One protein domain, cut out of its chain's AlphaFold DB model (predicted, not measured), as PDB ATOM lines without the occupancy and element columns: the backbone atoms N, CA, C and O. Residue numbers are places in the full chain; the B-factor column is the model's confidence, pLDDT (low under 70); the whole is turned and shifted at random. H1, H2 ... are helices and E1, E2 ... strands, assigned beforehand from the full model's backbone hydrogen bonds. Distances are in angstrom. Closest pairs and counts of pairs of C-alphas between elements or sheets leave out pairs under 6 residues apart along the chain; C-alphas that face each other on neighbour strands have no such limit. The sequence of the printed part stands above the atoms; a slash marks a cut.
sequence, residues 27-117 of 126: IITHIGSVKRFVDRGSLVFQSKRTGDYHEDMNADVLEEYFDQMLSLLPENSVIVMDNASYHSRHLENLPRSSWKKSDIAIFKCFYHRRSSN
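What this domain is: This is residues 27 to 117 of the 126 residues of an uncharacterized protein of Photinus pyralis (UniProt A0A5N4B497). An antiparallel strand hairpin, E1 and E2, has helix H1 over one face; a long link leads away to H2. The 91 printed residues, of mixed class and under half in named elements, run E1, E2, H1, H2. The whole is only just loose, close to extended, with radius of gyration of the C-alphas 18.1 A and spans of 51, 40 and 18 A.

How they stand to each other: Look at E1, residues 27 to 32, and E2, residues 37 to 46, a hairpin with N 29 and O 43 within hydrogen-bond range at 2.9 A. In H1, residues 59 to 70, C-alpha 69 is closest to E2, 6.2 A from C-alpha 41. H2, residues 101 to 115, is apart from all three. H1 has every O i to N i+4 pair within hydrogen-bond range, H2 10 of 11.

Where its parts are: Find E1 beginning at C-alpha 27, (203.558, 109.536, 155.171); H2, 20.7 A long, ends at C-alpha 115, (188.847, 98.912, 123.493).

The domain as a whole: The printed part has no cut; pLDDT is under 70 at 49 to 55, 90 to 92 and 112 to 117.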
ATOM      1  N   ILE A  27     204.583 109.968 156.117       83.25
ATOM      2  CA  ILE A  27     203.558 109.536 155.171       83.25
ATOM      3  C   ILE A  27     202.955 108.238 155.698       83.25
ATOM      4  O   ILE A  27     203.668 107.267 155.959       83.25
ATOM      5  N   ILE A  28     201.633 108.237 155.872       84.94
ATOM      6  CA  ILE A  28     200.869 107.102 156.395       84.94
ATOM      7  C   ILE A  28     199.706 106.818 155.448       84.94
ATOM      8  O   ILE A  28     198.837 107.667 155.248       84.94
ATOM      9  N   THR A  29     199.668 105.600 154.914       86.44
ATOM     10  CA  THR A  29     198.528 105.036 154.181       86.44
ATOM     11  C   THR A  29     198.069 103.769 154.878       86.44
ATOM     12  O   THR A  29     198.884 102.995 155.372       86.44
ATOM     13  N   HIS A  30     196.760 103.556 154.964       88.38
ATOM     14  CA  HIS A  30     196.221 102.393 155.650       88.38
ATOM     15  C   HIS A  30     194.918 101.934 155.011       88.38
ATOM     16  O   HIS A  30     194.049 102.753 154.714       88.38
ATOM     17  N   ILE A  31     194.740 100.619 154.888       86.25
ATOM     18  CA  ILE A  31     193.454 100.031 154.520       86.25
ATOM     19  C   ILE A  31     192.569  99.751 155.739       86.25
ATOM     20  O   ILE A  31     192.969  99.118 156.722       86.25
ATOM     21  N   GLY A  32     191.335 100.237 155.669       85.44
ATOM     22  CA  GLY A  32     190.287  99.965 156.639       85.44
ATOM     23  C   GLY A  32     189.111  99.221 156.025       85.44
ATOM     24  O   GLY A  32     188.786  99.387 154.852       85.44
ATOM     25  N   SER A  33     188.448  98.427 156.857       82.19
ATOM     26  CA  SER A  33     187.072  97.991 156.640       82.19
ATOM     27  C   SER A  33     186.114  98.892 157.421       82.19
ATOM     28  O   SER A  33     186.538  99.669 158.274       82.19
ATOM     29  N   VAL A  34     184.806  98.701 157.237       79.00
ATOM     30  CA  VAL A  34     183.772  99.390 158.035       79.00
ATOM     31  C   VAL A  34     183.944  99.176 159.543       79.00
ATOM     32  O   VAL A  34     183.538 100.021 160.333       79.00
ATOM     33  N   LYS A  35     184.519  98.041 159.961       82.00
ATOM     34  CA  LYS A  35     184.635  97.676 161.380       82.00
ATOM     35  C   LYS A  35     185.951  98.119 162.007       82.00
ATOM     36  O   LYS A  35     185.976  98.472 163.180       82.00
ATOM     37  N   ARG A  36     187.050  97.990 161.262       84.88
ATOM     38  CA  ARG A  36     188.414  98.173 161.773       84.88
ATOM     39  C   ARG A  36     189.430  98.301 160.652       84.88
ATOM     40  O   ARG A  36     189.190  97.843 159.531       84.88
ATOM     41  N   PHE A  37     190.595  98.818 161.015       87.62
ATOM     42  CA  PHE A  37     191.815  98.691 160.236       87.62
ATOM     43  C   PHE A  37     192.193  97.219 160.011       87.62
ATOM     44  O   PHE A  37     191.978  96.353 160.873       87.62
ATOM     45  N   VAL A  38     192.692  96.934 158.810       86.62
ATOM     46  CA  VAL A  38     193.184  95.604 158.435       86.62
ATOM     47  C   VAL A  38     194.581  95.437 159.014       86.62
ATOM     48  O   VAL A  38     195.442  96.287 158.812       86.62
ATOM     49  N   ASP A  39     194.807  94.354 159.747       87.38
ATOM     50  CA  ASP A  39     196.130  94.096 160.306       87.38
ATOM     51  C   ASP A  39     197.165  93.949 159.182       87.38
ATOM     52  O   ASP A  39     196.853  93.394 158.126       87.38
ATOM     53  N   ARG A  40     198.373  94.486 159.395       88.50
ATOM     54  CA  ARG A  40     199.441  94.602 158.378       88.50
ATOM     55  C   ARG A  40     199.059  95.395 157.121       88.50
ATOM     56  O   ARG A  40     199.762  95.345 156.121       88.50
ATOM     57  N   GLY A  41     197.958  96.138 157.173       87.44
ATOM     58  CA  GLY A  41     197.453  96.935 156.064       87.44
ATOM     59  C   GLY A  41     197.998  98.361 156.010       87.44
ATOM     60  O   GLY A  41     197.406  99.185 155.313       87.44
ATOM     61  N   SER A  42     199.053  98.683 156.760       90.44
ATOM     62  CA  SER A  42     199.654 100.016 156.805       90.44
ATOM     63  C   SER A  42     200.912 100.114 155.944       90.44
ATOM     64  O   SER A  42     201.740  99.209 155.910       90.44
ATOM     65  N   LEU A  43     201.069 101.263 155.296       89.25
ATOM     66  CA  LEU A  43     202.311 101.742 154.708       89.25
ATOM     67  C   LEU A  43     202.709 103.012 155.454       89.25
ATOM     68  O   LEU A  43     201.959 103.989 155.462       89.25
ATOM     69  N   VAL A  44     203.877 102.988 156.094       89.25
ATOM     70  CA  VAL A  44     204.394 104.109 156.881       89.25
ATOM     71  C   VAL A  44     205.843 104.349 156.501       89.25
ATOM     72  O   VAL A  44     206.667 103.443 156.622       89.25
ATOM     73  N   PHE A  45     206.162 105.559 156.059       86.31
ATOM     74  CA  PHE A  45     207.537 105.939 155.754       86.31
ATOM     75  C   PHE A  45     207.750 107.445 155.890       86.31
ATOM     76  O   PHE A  45     206.814 108.243 155.902       86.31
ATOM     77  N   GLN A  46     209.013 107.823 156.025       83.81
ATOM     78  CA  GLN A  46     209.451 109.202 156.162       83.81
ATOM     79  C   GLN A  46     209.799 109.789 154.790       83.81
ATOM     80  O   GLN A  46     210.437 109.117 153.975       83.81
ATOM     81  N   SER A  47     209.415 111.043 154.553       81.06
ATOM     82  CA  SER A  47     209.796 111.789 153.359       81.06
ATOM     83  C   SER A  47     211.312 111.982 153.332       81.06
ATOM     84  O   SER A  47     211.947 112.289 154.347       81.06
ATOM     85  N   LYS A  48     211.913 111.769 152.164       74.62
ATOM     86  CA  LYS A  48     213.357 111.929 151.964       74.62
ATOM     87  C   LYS A  48     213.705 113.376 151.644       74.62
ATOM     88  O   LYS A  48     214.849 113.787 151.837       74.62
ATOM     89  N   ARG A  49     212.737 114.145 151.140       64.56
ATOM     90  CA  ARG A  49     212.922 115.544 150.753       64.56
ATOM     91  C   ARG A  49     212.234 116.496 151.726       64.56
ATOM     92  O   ARG A  49     211.184 116.196 152.285       64.56
ATOM     93  N   THR A  50     212.842 117.672 151.875       60.53
ATOM     94  CA  THR A  50     212.349 118.814 152.664       60.53
ATOM     95  C   THR A  50     211.341 119.685 151.893       60.53
ATOM     96  O   THR A  50     211.065 120.813 152.302       60.53
ATOM     97  N   GLY A  51     210.849 119.185 150.751       63.06
ATOM     98  CA  GLY A  51     209.932 119.855 149.824       63.06
ATOM     99  C   GLY A  51     208.545 119.211 149.808       63.06
ATOM    100  O   GLY A  51     208.087 118.702 150.820       63.06
ATOM    101  N   ASP A  52     207.866 119.240 148.664       61.25
ATOM    102  CA  ASP A  52     206.516 118.690 148.526       61.25
ATOM    103  C   ASP A  52     206.486 117.165 148.762       61.25
ATOM    104  O   ASP A  52     207.215 116.406 148.120       61.25
ATOM    105  N   TYR A  53     205.620 116.706 149.672       63.16
ATOM    106  CA  TYR A  53     205.436 115.283 149.984       63.16
ATOM    107  C   TYR A  53     204.934 114.473 148.776       63.16
ATOM    108  O   TYR A  53     205.079 113.246 148.760       63.16
ATOM    109  N   HIS A  54     204.366 115.141 147.762       64.69
ATOM    110  CA  HIS A  54     203.918 114.520 146.515       64.69
ATOM    111  C   HIS A  54     205.036 113.812 145.730       64.69
ATOM    112  O   HIS A  54     204.739 112.982 144.872       64.69
ATOM    113  N   GLU A  55     206.310 114.104 146.003       65.75
ATOM    114  CA  GLU A  55     207.428 113.409 145.352       65.75
ATOM    115  C   GLU A  55     207.707 112.030 145.973       65.75
ATOM    116  O   GLU A  55     208.094 111.093 145.270       65.75
ATOM    117  N   ASP A  56     207.483 111.903 147.283       76.25
ATOM    118  CA  ASP A  56     207.794 110.694 148.045       76.25
ATOM    119  C   ASP A  56     206.617 109.696 148.049       76.25
ATOM    120  O   ASP A  56     206.842 108.489 147.958       76.25
ATOM    121  N   MET A  57     205.364 110.175 148.081       80.94
ATOM    122  CA  MET A  57     204.171 109.347 147.847       80.94
ATOM    123  C   MET A  57     203.749 109.422 146.377       80.94
ATOM    124  O   MET A  57     203.022 110.330 145.974       80.94
ATOM    125  N   ASN A  58     204.196 108.456 145.577       83.62
ATOM    126  CA  ASN A  58     203.932 108.400 144.139       83.62
ATOM    127  C   ASN A  58     203.174 107.125 143.729       83.62
ATOM    128  O   ASN A  58     202.888 106.247 144.544       83.62
ATOM    129  N   ALA A  59     202.825 107.042 142.443       82.06
ATOM    130  CA  ALA A  59     202.035 105.938 141.910       82.06
ATOM    131  C   ALA A  59     202.744 104.579 142.015       82.06
ATOM    132  O   ALA A  59     202.077 103.586 142.270       82.06
ATOM    133  N   ASP A  60     204.071 104.524 141.868       86.19
ATOM    134  CA  ASP A  60     204.810 103.259 141.942       86.19
ATOM    135  C   ASP A  60     204.802 102.712 143.382       86.19
ATOM    136  O   ASP A  60     204.517 101.537 143.601       86.19
ATOM    137  N   VAL A  61     205.010 103.591 144.373       87.81
ATOM    138  CA  VAL A  61     204.898 103.253 145.805       87.81
ATOM    139  C   VAL A  61     203.486 102.777 146.149       87.81
ATOM    140  O   VAL A  61     203.314 101.796 146.873       87.81
ATOM    141  N   LEU A  62     202.468 103.467 145.626       86.25
ATOM    142  CA  LEU A  62     201.080 103.071 145.825       86.25
ATOM    143  C   LEU A  62     200.795 101.701 145.201       86.25
ATOM    144  O   LEU A  62     200.163 100.887 145.861       86.25
ATOM    145  N   GLU A  63     201.225 101.450 143.964       86.69
ATOM    146  CA  GLU A  63     200.984 100.192 143.248       86.69
ATOM    147  C   GLU A  63     201.627  98.999 143.966       86.69
ATOM    148  O   GLU A  63     200.959  97.984 144.168       86.69
ATOM    149  N   GLU A  64     202.873  99.137 144.429       90.31
ATOM    150  CA  GLU A  64     203.558  98.089 145.197       90.31
ATOM    151  C   GLU A  64     202.831  97.785 146.515       90.31
ATOM    152  O   GLU A  64     202.594  96.623 146.857       90.31
ATOM    153  N   TYR A  65     202.433  98.825 147.250       89.94
ATOM    154  CA  TYR A  65     201.636  98.656 148.462       89.94
ATOM    155  C   TYR A  65     200.272  98.026 148.165       89.94
ATOM    156  O   TYR A  65     199.822  97.151 148.905       89.94
ATOM    157  N   PHE A  66     199.612  98.457 147.091       88.12
ATOM    158  CA  PHE A  66     198.284  97.988 146.727       88.12
ATOM    159  C   PHE A  66     198.300  96.501 146.372       88.12
ATOM    160  O   PHE A  66     197.427  95.773 146.832       88.12
ATOM    161  N   ASP A  67     199.314  96.024 145.648       88.81
ATOM    162  CA  ASP A  67     199.464  94.602 145.315       88.81
ATOM    163  C   ASP A  67     199.610  93.727 146.571       88.81
ATOM    164  O   ASP A  67     198.897  92.735 146.751       88.81
ATOM    165  N   GLN A  68     200.443  94.159 147.524       88.94
ATOM    166  CA  GLN A  68     200.573  93.485 148.821       88.94
ATOM    167  C   GLN A  68     199.251  93.504 149.596       88.94
ATOM    168  O   GLN A  68     198.850  92.503 150.198       88.94
ATOM    169  N   MET A  69     198.552  94.637 149.557       87.31
ATOM    170  CA  MET A  69     197.284  94.848 150.240       87.31
ATOM    171  C   MET A  69     196.189  93.920 149.700       87.31
ATOM    172  O   MET A  69     195.461  93.332 150.499       87.31
ATOM    173  N   LEU A  70     196.094  93.721 148.382       87.69
ATOM    174  CA  LEU A  70     195.070  92.867 147.767       87.69
ATOM    175  C   LEU A  70     195.054  91.448 148.354       87.69
ATOM    176  O   LEU A  70     193.979  90.876 148.526       87.69
ATOM    177  N   SER A  71     196.216  90.911 148.743       88.31
ATOM    178  CA  SER A  71     196.318  89.595 149.395       88.31
ATOM    179  C   SER A  71     195.671  89.527 150.789       88.31
ATOM    180  O   SER A  71     195.337  88.445 151.271       88.31
ATOM    181  N   LEU A  72     195.476  90.677 151.439       86.88
ATOM    182  CA  LEU A  72     194.844  90.805 152.753       86.88
ATOM    183  C   LEU A  72     193.320  90.978 152.653       86.88
ATOM    184  O   LEU A  72     192.634  90.950 153.681       86.88
ATOM    185  N   LEU A  73     192.778  91.195 151.447       85.06
ATOM    186  CA  LEU A  73     191.347  91.391 151.244       85.06
ATOM    187  C   LEU A  73     190.596  90.067 151.096       85.06
ATOM    188  O   LEU A  73     191.016  89.191 150.342       85.06
ATOM    189  N   PRO A  74     189.420  89.938 151.735       83.88
ATOM    190  CA  PRO A  74     188.468  88.896 151.383       83.88
ATOM    191  C   PRO A  74     188.035  89.006 149.917       83.88
ATOM    192  O   PRO A  74     187.957  90.104 149.357       83.88
ATOM    193  N   GLU A  75     187.666  87.876 149.318       84.31
ATOM    194  CA  GLU A  75     187.072  87.856 147.980       84.31
ATOM    195  C   GLU A  75     185.840  88.770 147.887       84.31
ATOM    196  O   GLU A  75     185.081  88.929 148.846       84.31
ATOM    197  N   ASN A  76     185.613  89.338 146.698       83.06
ATOM    198  CA  ASN A  76     184.496  90.249 146.408       83.06
ATOM    199  C   ASN A  76     184.483  91.533 147.259       83.06
ATOM    200  O   ASN A  76     183.430  92.140 147.468       83.06
ATOM    201  N   SER A  77     185.651  91.965 147.739       82.75
ATOM    202  CA  SER A  77     185.801  93.261 148.398       82.75
ATOM    203  C   SER A  77     185.601  94.412 147.413       82.75
ATOM    204  O   SER A  77     186.072  94.374 146.277       82.75
ATOM    205  N   VAL A  78     184.928  95.467 147.874       81.50
ATOM    206  CA  VAL A  78     184.834  96.743 147.157       81.50
ATOM    207  C   VAL A  78     185.893  97.678 147.717       81.50
ATOM    208  O   VAL A  78     185.958  97.888 148.928       81.50
ATOM    209  N   ILE A  79     186.710  98.239 146.830       82.31
ATOM    210  CA  ILE A  79     187.733  99.220 147.177       82.31
ATOM    211  C   ILE A  79     187.226 100.586 146.729       82.31
ATOM    212  O   ILE A  79     186.877 100.782 145.567       82.31
ATOM    213  N   VAL A  80     187.171 101.520 147.669       78.50
ATOM    214  CA  VAL A  80     186.866 102.932 147.423       78.50
ATOM    215  C   VAL A  80     188.146 103.696 147.731       78.50
ATOM    216  O   VAL A  80     188.848 103.300 148.642       78.50
ATOM    217  N   MET A  81     188.501 104.739 146.993       81.44
ATOM    218  CA  MET A  81     189.666 105.587 147.293       81.44
ATOM    219  C   MET A  81     189.276 107.041 147.042       81.44
ATOM    220  O   MET A  81     188.339 107.302 146.283       81.44
ATOM    221  N   ASP A  82     189.956 107.981 147.689       78.88
ATOM    222  CA  ASP A  82     189.830 109.392 147.342       78.88
ATOM    223  C   ASP A  82     190.421 109.670 145.952       78.88
ATOM    224  O   ASP A  82     191.207 108.897 145.400       78.88
ATOM    225  N   ASN A  83     190.001 110.777 145.348       78.69
ATOM    226  CA  ASN A  83     190.460 111.159 144.020       78.69
ATOM    227  C   ASN A  83     191.779 111.942 144.115       78.69
ATOM    228  O   ASN A  83     191.775 113.174 144.085       78.69
ATOM    229  N   ALA A  84     192.900 111.228 144.231       74.38
ATOM    230  CA  ALA A  84     194.236 111.808 144.117       74.38
ATOM    231  C   ALA A  84     194.877 111.446 142.772       74.38
ATOM    232  O   ALA A  84     194.686 110.348 142.245       74.38
ATOM    233  N   SER A  85     195.680 112.357 142.220       71.69
ATOM    234  CA  SER A  85     196.290 112.196 140.890       71.69
ATOM    235  C   SER A  85     197.176 110.953 140.768       71.69
ATOM    236  O   SER A  85     197.278 110.382 139.688       71.69
ATOM    237  N   TYR A  86     197.784 110.506 141.867       71.69
ATOM    238  CA  TYR A  86     198.611 109.301 141.914       71.69
ATOM    239  C   TYR A  86     197.806 108.001 142.099       71.69
ATOM    240  O   TYR A  86     198.360 106.929 141.881       71.69
ATOM    241  N   HIS A  87     196.511 108.064 142.443       74.62
ATOM    242  CA  HIS A  87     195.634 106.883 142.527       74.62
ATOM    243  C   HIS A  87     195.159 106.382 141.159       74.62
ATOM    244  O   HIS A  87     194.658 105.265 141.049       74.62
ATOM    245  N   SER A  88     195.286 107.201 140.114       74.50
ATOM    246  CA  SER A  88     194.839 106.865 138.763       74.50
ATOM    247  C   SER A  88     195.951 107.124 137.757       74.50
ATOM    248  O   SER A  88     196.276 108.271 137.458       74.50
ATOM    249  N   ARG A  89     196.504 106.055 137.177       71.06
ATOM    250  CA  ARG A  89     197.398 106.153 136.018       71.06
ATOM    251  C   ARG A  89     196.718 105.631 134.766       71.06
ATOM    252  O   ARG A  89     196.034 104.611 134.771       71.06
ATOM    253  N   HIS A  90     196.943 106.334 133.664       67.38
ATOM    254  CA  HIS A  90     196.616 105.800 132.355       67.38
ATOM    255  C   HIS A  90     197.735 104.859 131.918       67.38
ATOM    256  O   HIS A  90     198.883 105.277 131.799       67.38
ATOM    257  N   LEU A  91     197.384 103.601 131.651       65.81
ATOM    258  CA  LEU A  91     198.305 102.627 131.059       65.81
ATOM    259  C   LEU A  91     198.739 103.048 129.644       65.81
ATOM    260  O   LEU A  91     199.833 102.729 129.190       65.81
ATOM    261  N   GLU A  92     197.866 103.771 128.945       69.62
ATOM    262  CA  GLU A  92     198.096 104.260 127.593       69.62
ATOM    263  C   GLU A  92     198.261 105.780 127.595       69.62
ATOM    264  O   GLU A  92     197.561 106.509 128.302       69.62
ATOM    265  N   ASN A  93     199.155 106.277 126.743       70.12
ATOM    266  CA  ASN A  93     199.275 107.707 126.506       70.12
ATOM    267  C   ASN A  93     198.021 108.216 125.791       70.12
ATOM    268  O   ASN A  93     197.859 108.029 124.586       70.12
ATOM    269  N   LEU A  94     197.138 108.864 126.551       81.06
ATOM    270  CA  LEU A  94     195.959 109.508 125.996       81.06
ATOM    271  C   LEU A  94     196.351 110.763 125.200       81.06
ATOM    272  O   LEU A  94     197.289 111.470 125.590       81.06
ATOM    273  N   PRO A  95     195.614 111.080 124.120       81.44
ATOM    274  CA  PRO A  95     195.817 112.306 123.369       81.44
ATOM    275  C   PRO A  95     195.719 113.529 124.277       81.44
ATOM    276  O   PRO A  95     194.762 113.673 125.039       81.44
ATOM    277  N   ARG A  96     196.690 114.437 124.167       82.19
ATOM    278  CA  ARG A  96     196.682 115.733 124.863       82.19
ATOM    279  C   ARG A  96     196.574 116.866 123.850       82.19
ATOM    280  O   ARG A  96     196.840 116.671 122.666       82.19
ATOM    281  N   SER A  97     196.225 118.064 124.312       80.44
ATOM    282  CA  SER A  97     196.069 119.255 123.457       80.44
ATOM    283  C   SER A  97     197.327 119.624 122.660       80.44
ATOM    284  O   SER A  97     197.220 120.281 121.631       80.44
ATOM    285  N   SER A  98     198.506 119.176 123.099       88.75
ATOM    286  CA  SER A  98     199.791 119.378 122.420       88.75
ATOM    287  C   SER A  98     200.096 118.374 121.298       88.75
ATOM    288  O   SER A  98     201.112 118.520 120.620       88.75
ATOM    289  N   TRP A  99     199.270 117.342 121.095       90.81
ATOM    290  CA  TRP A  99     199.510 116.327 120.065       90.81
ATOM    291  C   TRP A  99     199.219 116.854 118.660       90.81
ATOM    292  O   TRP A  99     198.278 117.620 118.443       90.81
ATOM    293  N   LYS A 100     199.982 116.379 117.668       92.06
ATOM    294  CA  LYS A 100     199.677 116.681 116.267       92.06
ATOM    295  C   LYS A 100     198.427 115.917 115.839       92.06
ATOM    296  O   LYS A 100     198.163 114.800 116.282       92.06
ATOM    297  N   LYS A 101     197.679 116.488 114.893       90.81
ATOM    298  CA  LYS A 101     196.466 115.867 114.332       90.81
ATOM    299  C   LYS A 101     196.725 114.461 113.765       90.81
ATOM    300  O   LYS A 101     195.858 113.598 113.885       90.81
ATOM    301  N   SER A 102     197.907 114.232 113.184       91.00
ATOM    302  CA  SER A 102     198.358 112.918 112.701       91.00
ATOM    303  C   SER A 102     198.414 111.880 113.820       91.00
ATOM    304  O   SER A 102     197.892 110.779 113.671       91.00
ATOM    305  N   ASP A 103     198.980 112.257 114.963       88.44
ATOM    306  CA  ASP A 103     199.225 111.358 116.091       88.44
ATOM    307  C   ASP A 103     197.898 110.982 116.765       88.44
ATOM    308  O   ASP A 103     197.672 109.829 117.128       88.44
ATOM    309  N   ILE A 104     196.957 111.934 116.825       88.31
ATOM    310  CA  ILE A 104     195.581 111.696 117.288       88.31
ATOM    311  C   ILE A 104     194.843 110.720 116.356       88.31
ATOM    312  O   ILE A 104     194.104 109.856 116.832       88.31
ATOM    313  N   ALA A 105     195.016 110.838 115.034       85.88
ATOM    314  CA  ALA A 105     194.388 109.930 114.070       85.88
ATOM    315  C   ALA A 105     194.926 108.496 114.208       85.88
ATOM    316  O   ALA A 105     194.144 107.545 114.225       85.88
ATOM    317  N   ILE A 106     196.242 108.353 114.388       85.75
ATOM    318  CA  ILE A 106     196.896 107.066 114.645       85.75
ATOM    319  C   ILE A 106     196.382 106.451 115.956       85.75
ATOM    320  O   ILE A 106     195.950 105.296 115.961       85.75
ATOM    321  N   PHE A 107     196.347 107.228 117.046       84.25
ATOM    322  CA  PHE A 107     195.801 106.775 118.330       84.25
ATOM    323  C   PHE A 107     194.359 106.284 118.195       84.25
ATOM    324  O   PHE A 107     194.036 105.207 118.691       84.25
ATOM    325  N   LYS A 108     193.494 107.015 117.477       83.56
ATOM    326  CA  LYS A 108     192.101 106.596 117.246       83.56
ATOM    327  C   LYS A 108     192.006 105.229 116.560       83.56
ATOM    328  O   LYS A 108     191.205 104.401 116.994       83.56
ATOM    329  N   CYS A 109     192.825 104.976 115.538       77.69
ATOM    330  CA  CYS A 109     192.859 103.683 114.847       77.69
ATOM    331  C   CYS A 109     193.292 102.537 115.777       77.69
ATOM    332  O   CYS A 109     192.686 101.463 115.754       77.69
ATOM    333  N   PHE A 110     194.303 102.762 116.621       76.62
ATOM    334  CA  PHE A 110     194.773 101.753 117.576       76.62
ATOM    335  C   PHE A 110     193.789 101.520 118.729       76.62
ATOM    336  O   PHE A 110     193.458 100.370 119.029       76.62
ATOM    337  N   TYR A 111     193.275 102.590 119.337       72.75
ATOM    338  CA  TYR A 111     192.377 102.520 120.490       72.75
ATOM    339  C   TYR A 111     191.059 101.817 120.144       72.75
ATOM    340  O   TYR A 111     190.603 100.946 120.887       72.75
ATOM    341  N   HIS A 112     190.471 102.112 118.976       65.56
ATOM    342  CA  HIS A 112     189.228 101.468 118.533       65.56
ATOM    343  C   HIS A 112     189.371  99.943 118.387       65.56
ATOM    344  O   HIS A 112     188.463  99.195 118.745       65.56
ATOM    345  N   ARG A 113     190.537  99.462 117.937       60.81
ATOM    346  CA  ARG A 113     190.813  98.024 117.782       60.81
ATOM    347  C   ARG A 113     191.038  97.300 119.115       60.81
ATOM    348  O   ARG A 113     190.919  96.078 119.165       60.81
ATOM    349  N   ARG A 114     191.386  98.031 120.180       59.00
ATOM    350  CA  ARG A 114     191.823  97.475 121.473       59.00
ATOM    351  C   ARG A 114     190.794  97.643 122.594       59.00
ATOM    352  O   ARG A 114     190.705  96.766 123.447       59.00
ATOM    353  N   SER A 115     189.958  98.683 122.550       55.62
ATOM    354  CA  SER A 115     188.847  98.912 123.493       55.62
ATOM    355  C   SER A 115     187.838  97.749 123.535       55.62
ATOM    356  O   SER A 115     187.247  97.465 124.575       55.62
ATOM    357  N   SER A 116     187.713  96.989 122.443       52.94
ATOM    358  CA  SER A 116     186.961  95.727 122.394       52.94
ATOM    359  C   SER A 116     187.510  94.630 123.325       52.94
ATOM    360  O   SER A 116     186.757  93.734 123.691       52.94
ATOM    361  N   ASN A 117     188.775  94.716 123.759       46.59
ATOM    362  CA  ASN A 117     189.448  93.716 124.597       46.59
ATOM    363  C   ASN A 117     189.568  94.101 126.090       46.59
ATOM    364  O   ASN A 117     189.796  93.219 126.912       46.59
TER     365      ASN A 117